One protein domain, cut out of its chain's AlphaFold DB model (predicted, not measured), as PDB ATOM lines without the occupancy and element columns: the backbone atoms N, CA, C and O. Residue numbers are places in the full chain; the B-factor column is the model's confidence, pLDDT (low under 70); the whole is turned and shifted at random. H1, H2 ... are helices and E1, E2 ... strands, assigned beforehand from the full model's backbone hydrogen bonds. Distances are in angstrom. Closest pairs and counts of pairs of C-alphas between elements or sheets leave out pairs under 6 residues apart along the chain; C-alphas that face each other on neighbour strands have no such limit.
ATOM      1  N   LYS A   2      30.587  38.813  46.329       84.62
ATOM      2  CA  LYS A   2      31.593  38.383  47.323       84.62
ATOM      3  C   LYS A   2      32.980  39.026  47.148       84.62
ATOM      4  O   LYS A   2      33.550  39.470  48.132       84.62
ATOM      5  N   GLN A   3      33.461  39.150  45.911       89.62
ATOM      6  CA  GLN A   3      34.771  39.748  45.613       89.62
ATOM      7  C   GLN A   3      34.891  41.189  46.128       89.62
ATOM      8  O   GLN A   3      35.919  41.595  46.648       89.62
ATOM      9  N   LEU A   4      33.814  41.969  46.009       89.81
ATOM     10  CA  LEU A   4      33.804  43.363  46.434       89.81
ATOM     11  C   LEU A   4      33.805  43.491  47.964       89.81
ATOM     12  O   LEU A   4      34.484  44.354  48.519       89.81
ATOM     13  N   ALA A   5      33.092  42.587  48.639       91.44
ATOM     14  CA  ALA A   5      33.031  42.524  50.094       91.44
ATOM     15  C   ALA A   5      34.398  42.237  50.743       91.44
ATOM     16  O   ALA A   5      34.643  42.706  51.851       91.44
ATOM     17  N   GLU A   6      35.306  41.532  50.062       93.25
ATOM     18  CA  GLU A   6      36.663  41.251  50.565       93.25
ATOM     19  C   GLU A   6      37.520  42.520  50.729       93.25
ATOM     20  O   GLU A   6      38.461  42.538  51.520       93.25
ATOM     21  N   HIS A   7      37.162  43.609  50.042       92.75
ATOM     22  CA  HIS A   7      37.850  44.901  50.124       92.75
ATOM     23  C   HIS A   7      37.160  45.907  51.062       92.75
ATOM     24  O   HIS A   7      37.584  47.063  51.157       92.75
ATOM     25  N   MET A   8      36.099  45.486  51.754       93.38
ATOM     26  CA  MET A   8      35.254  46.322  52.605       93.38
ATOM     27  C   MET A   8      35.366  45.917  54.077       93.38
ATOM     28  O   MET A   8      35.736  44.798  54.420       93.38
ATOM     29  N   ASN A   9      35.010  46.833  54.981       92.50
ATOM     30  CA  ASN A   9      34.659  46.421  56.342       92.50
ATOM     31  C   ASN A   9      33.259  45.772  56.351       92.50
ATOM     32  O   ASN A   9      32.485  45.924  55.402       92.50
ATOM     33  N   SER A  10      32.914  45.077  57.437       92.00
ATOM     34  CA  SER A  10      31.645  44.345  57.538       92.00
ATOM     35  C   SER A  10      30.418  45.239  57.336       92.00
ATOM     36  O   SER A  10      29.471  44.832  56.668       92.00
ATOM     37  N   SER A  11      30.452  46.476  57.839       92.94
ATOM     38  CA  SER A  11      29.351  47.433  57.689       92.94
ATOM     39  C   SER A  11      29.127  47.844  56.230       92.94
ATOM     40  O   SER A  11      27.989  47.863  55.784       92.94
ATOM     41  N   LEU A  12      30.192  48.105  55.467       93.00
ATOM     42  CA  LEU A  12      30.113  48.428  54.037       93.00
ATOM     43  C   LEU A  12      29.663  47.228  53.205       93.00
ATOM     44  O   LEU A  12      28.825  47.377  52.323       93.00
ATOM     45  N   SER A  13      30.164  46.028  53.512       93.06
ATOM     46  CA  SER A  13      29.749  44.818  52.793       93.06
ATOM     47  C   SER A  13      28.258  44.508  52.951       93.06
ATOM     48  O   SER A  13      27.658  43.936  52.045       93.06
ATOM     49  N   ALA A  14      27.648  44.919  54.069       93.31
ATOM     50  CA  ALA A  14      26.219  44.749  54.318       93.31
ATOM     51  C   ALA A  14      25.340  45.677  53.460       93.31
ATOM     52  O   ALA A  14      24.150  45.413  53.317       93.31
ATOM     53  N   LEU A  15      25.917  46.737  52.879       92.38
ATOM     54  CA  LEU A  15      25.229  47.652  51.963       92.38
ATOM     55  C   LEU A  15      25.239  47.151  50.514       92.38
ATOM     56  O   LEU A  15      24.603  47.751  49.651       92.38
ATOM     57  N   LEU A  16      25.975  46.073  50.223       92.44
ATOM     58  CA  LEU A  16      26.012  45.514  48.881       92.44
ATOM     59  C   LEU A  16      24.687  44.836  48.523       92.44
ATOM     60  O   LEU A  16      24.109  44.136  49.361       92.44
ATOM     61  N   PRO A  17      24.253  44.937  47.255       92.06
ATOM     62  CA  PRO A  17      23.127  44.162  46.764       92.06
ATOM     63  C   PRO A  17      23.361  42.668  46.994       92.06
ATOM     64  O   PRO A  17      24.394  42.111  46.604       92.06
ATOM     65  N   SER A  18      22.407  42.025  47.660       89.81
ATOM     66  CA  SER A  18      22.534  40.644  48.137       89.81
ATOM     67  C   SER A  18      21.552  39.675  47.481       89.81
ATOM     68  O   SER A  18      21.764  38.465  47.554       89.81
ATOM     69  N   SER A  19      20.515  40.180  46.811       87.06
ATOM     70  CA  SER A  19      19.519  39.376  46.099       87.06
ATOM     71  C   SER A  19      19.862  39.268  44.618       87.06
ATOM     72  O   SER A  19      20.260  40.255  44.018       87.06
ATOM     73  N   ASP A  20      19.709  38.079  44.040       85.31
ATOM     74  CA  ASP A  20      19.867  37.853  42.601       85.31
ATOM     75  C   ASP A  20      18.552  38.180  41.854       85.31
ATOM     76  O   ASP A  20      17.492  37.749  42.321       85.31
ATOM     77  N   PRO A  21      18.584  38.924  40.728       87.50
ATOM     78  CA  PRO A  21      19.755  39.566  40.129       87.50
ATOM     79  C   PRO A  21      20.254  40.746  40.976       87.50
ATOM     80  O   PRO A  21      19.470  41.583  41.412       87.50
ATOM     81  N   TYR A  22      21.576  40.832  41.171       90.00
ATOM     82  CA  TYR A  22      22.190  41.841  42.053       90.00
ATOM     83  C   TYR A  22      21.926  43.289  41.628       90.00
ATOM     84  O   TYR A  22      22.028  44.183  42.461       90.00
ATOM     85  N   LEU A  23      21.635  43.522  40.347       91.56
ATOM     86  CA  LEU A  23      21.315  44.834  39.794       91.56
ATOM     87  C   LEU A  23      20.181  44.714  38.782       91.56
ATOM     88  O   LEU A  23      20.139  43.765  37.992       91.56
ATOM     89  N   ALA A  24      19.293  45.702  38.784       91.06
ATOM     90  CA  ALA A  24      18.317  45.900  37.727       91.06
ATOM     91  C   ALA A  24      18.993  46.429  36.439       91.06
ATOM     92  O   ALA A  24      20.095  46.982  36.488       91.06
ATOM     93  N   PRO A  25      18.355  46.299  35.260       91.31
ATOM     94  CA  PRO A  25      18.882  46.875  34.025       91.31
ATOM     95  C   PRO A  25      19.143  48.383  34.153       91.31
ATOM     96  O   PRO A  25      18.260  49.147  34.535       91.31
ATOM     97  N   GLY A  26      20.363  48.807  33.819       90.50
ATOM     98  CA  GLY A  26      20.801  50.202  33.925       90.50
ATOM     99  C   GLY A  26      21.271  50.625  35.320       90.50
ATOM    100  O   GLY A  26      21.904  51.668  35.447       90.50
ATOM    101  N   GLU A  27      21.023  49.826  36.355       93.19
ATOM    102  CA  GLU A  27      21.507  50.105  37.704       93.19
ATOM    103  C   GLU A  27      23.022  49.885  37.805       93.19
ATOM    104  O   GLU A  27      23.577  48.950  37.220       93.19
ATOM    105  N   ILE A  28      23.702  50.750  38.559       92.50
ATOM    106  CA  ILE A  28      25.151  50.685  38.765       92.50
ATOM    107  C   ILE A  28      25.500  50.745  40.250       92.50
ATOM    108  O   ILE A  28      24.789  51.346  41.051       92.50
ATOM    109  N   VAL A  29      26.641  50.152  40.603       93.00
ATOM    110  CA  VAL A  29      27.245  50.270  41.935       93.00
ATOM    111  C   VAL A  29      28.560  51.023  41.810       93.00
ATOM    112  O   VAL A  29      29.468  50.586  41.103       93.00
ATOM    113  N   VAL A  30      28.672  52.143  42.513       93.75
ATOM    114  CA  VAL A  30      29.868  52.980  42.572       93.75
ATOM    115  C   VAL A  30      30.620  52.664  43.856       93.75
ATOM    116  O   VAL A  30      30.055  52.712  44.944       93.75
ATOM    117  N   CYS A  31      31.903  52.331  43.735       94.19
ATOM    118  CA  CYS A  31      32.773  52.039  44.873       94.19
ATOM    119  C   CYS A  31      33.857  53.103  44.986       94.19
ATOM    120  O   CYS A  31      34.662  53.276  44.071       94.19
ATOM    121  N   HIS A  32      33.921  53.771  46.132       93.94
ATOM    122  CA  HIS A  32      34.967  54.744  46.424       93.94
ATOM    123  C   HIS A  32      36.143  54.037  47.077       93.94
ATOM    124  O   HIS A  32      36.004  53.440  48.148       93.94
ATOM    125  N   VAL A  33      37.303  54.104  46.435       92.88
ATOM    126  CA  VAL A  33      38.522  53.427  46.886       92.88
ATOM    127  C   VAL A  33      39.476  54.454  47.480       92.88
ATOM    128  O   VAL A  33      39.783  55.466  46.852       92.88
ATOM    129  N   ALA A  34      39.962  54.195  48.691       91.81
ATOM    130  CA  ALA A  34      40.926  55.075  49.335       91.81
ATOM    131  C   ALA A  34      42.276  55.048  48.604       91.81
ATOM    132  O   ALA A  34      42.857  53.986  48.353       91.81
ATOM    133  N   HIS A  35      42.806  56.234  48.303       83.38
ATOM    134  CA  HIS A  35      44.107  56.374  47.662       83.38
ATOM    135  C   HIS A  35      45.219  56.089  48.688       83.38
ATOM    136  O   HIS A  35      45.308  56.750  49.719       83.38
ATOM    137  N   GLY A  36      46.054  55.079  48.423       77.62
ATOM    138  CA  GLY A  36      47.243  54.754  49.225       77.62
ATOM    139  C   GLY A  36      47.075  53.648  50.276       77.62
ATOM    140  O   GLY A  36      48.076  53.104  50.729       77.62
ATOM    141  N   SER A  37      45.850  53.237  50.627       67.25
ATOM    142  CA  SER A  37      45.600  52.201  51.647       67.25
ATOM    143  C   SER A  37      45.213  50.837  51.054       67.25
ATOM    144  O   SER A  37      44.217  50.238  51.462       67.25
ATOM    145  N   GLY A  38      45.970  50.353  50.066       73.50
ATOM    146  CA  GLY A  38      45.867  48.967  49.586       73.50
ATOM    147  C   GLY A  38      44.522  48.577  48.960       73.50
ATOM    148  O   GLY A  38      44.027  47.488  49.226       73.50
ATOM    149  N   ASN A  39      43.927  49.449  48.137       81.06
ATOM    150  CA  ASN A  39      42.663  49.197  47.422       81.06
ATOM    151  C   ASN A  39      41.450  48.932  48.334       81.06
ATOM    152  O   ASN A  39      40.537  48.189  47.974       81.06
ATOM    153  N   LYS A  40      41.423  49.540  49.523       92.25
ATOM    154  CA  LYS A  40      40.286  49.438  50.441       92.25
ATOM    155  C   LYS A  40      39.117  50.301  49.970       92.25
ATOM    156  O   LYS A  40      39.290  51.492  49.703       92.25
ATOM    157  N   ILE A  41      37.926  49.715  49.938       94.25
ATOM    158  CA  ILE A  41      36.695  50.441  49.637       94.25
ATOM    159  C   ILE A  41      36.194  51.104  50.913       94.25
ATOM    160  O   ILE A  41      36.099  50.469  51.967       94.25
ATOM    161  N   VAL A  42      35.901  52.396  50.812       93.81
ATOM    162  CA  VAL A  42      35.502  53.248  51.939       93.81
ATOM    163  C   VAL A  42      34.069  53.758  51.831       93.81
ATOM    164  O   VAL A  42      33.503  54.152  52.845       93.81
ATOM    165  N   ALA A  43      33.466  53.702  50.643       93.81
ATOM    166  CA  ALA A  43      32.047  53.972  50.434       93.81
ATOM    167  C   ALA A  43      31.509  53.175  49.239       93.81
ATOM    168  O   ALA A  43      32.261  52.845  48.316       93.81
ATOM    169  N   VAL A  44      30.210  52.877  49.266       94.38
ATOM    170  CA  VAL A  44      29.487  52.245  48.162       94.38
ATOM    171  C   VAL A  44      28.147  52.939  47.955       94.38
ATOM    172  O   VAL A  44      27.457  53.246  48.925       94.38
ATOM    173  N   GLU A  45      27.796  53.186  46.700       93.56
ATOM    174  CA  GLU A  45      26.542  53.821  46.297       93.56
ATOM    175  C   GLU A  45      25.888  52.994  45.192       93.56
ATOM    176  O   GLU A  45      26.568  52.517  44.284       93.56
ATOM    177  N   GLN A  46      24.570  52.827  45.261       90.81
ATOM    178  CA  GLN A  46      23.783  52.154  44.233       90.81
ATOM    179  C   GLN A  46      22.935  53.206  43.521       90.81
ATOM    180  O   GLN A  46      22.143  53.897  44.158       90.81
ATOM    181  N   PHE A  47      23.133  53.353  42.214       90.88
ATOM    182  CA  PHE A  47      22.462  54.362  41.403       90.88
ATOM    183  C   PHE A  47      21.512  53.703  40.407       90.88
ATOM    184  O   PHE A  47      21.918  52.828  39.637       90.88
ATOM    185  N   ARG A  48      20.259  54.168  40.406       89.00
ATOM    186  CA  ARG A  48      19.195  53.725  39.503       89.00
ATOM    187  C   ARG A  48      18.856  54.845  38.522       89.00
ATOM    188  O   ARG A  48      18.426  55.909  38.956       89.00
TER     189      ARG A  48
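What this domain is: This is residues 2 to 48 of the 52 residues of an uncharacterized protein of Arthrobacter sp. Hiyo6 (UniProt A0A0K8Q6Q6). A hairpin of two strands, E1 and E2, runs along the longest axis of the domain, and two very short helices, H1 and H2, form a corner to one side of it, with H2 the nearer to E2. A long loop, residues 14 to 27, leads from H2 past one end of the hairpin into E1, while the turn of residues 34 to 40 makes the other end. The printed part has 47 residues, with the order H1, H2, E1, E2 along the chain; the sheet is E1 - E2, antiparallel. The class is mixed, helices and strands, though under half of the residues, 21 of 47, are in named elements. The whole is elongated, spanning 33 by 18 by 15 A, and only just compact, close to loose, with a radius of gyration of the C-alphas of 11.1 A.

How they stand to each other: Start with the hairpin of E1, residues 28 to 33, and E2, residues 41 to 47. These neighbours are antiparallel, with 161 degrees between their directions. Look at C-alphas 29 and 46, which face each other at 4.6 A. Across the pair, N 30 and O 45 are within hydrogen-bond range at 2.8 A, and N 47 and O 28 at 2.9 A. Next find H2, residues 10 to 13: its closest C-alpha pair with E2 is Leu 12 and Ala 43, 6.9 A apart. H1, residues 2 to 5, and H2 only just touch, with 3 pairs of C-alphas within 8 A, and touch only at the corner by their link; the closest C-alphas are those of Ala 5 and Ser 13, 4.8 A apart. H1 is apart from E1, and only just apart from E2, at 8.3 A. Both helices are too short for any O i to N i+4 pair; in each, the one O i to N i+3 pair is within range.

Where its parts are: Find C-alpha 28 at (25.151, 50.685, 38.765); from there E1 runs 15.9 A to C-alpha 33. E2 runs 16.9 A from C-alpha 41 to C-alpha 47 at (22.462, 54.362, 41.403). Go back to C-alpha 2 at (31.593, 38.383, 47.323), where H1 begins; it measures 5.2 A to C-alpha 5. H2 measures 5.1 A from C-alpha 10 to C-alpha 13.

The domain as a whole: The two C-alphas farthest apart are those of Pro 25 and Gly 36, at 33.1 A. The printed part has no cut. The link from H2 to E1 is long, with 14 residues; that from E1 to E2 is short, with 7, and that from H1 to H2 is tight, with 4. The mean pLDDT of the printed part is 90.1, and one residue, Ser 37, is under 70.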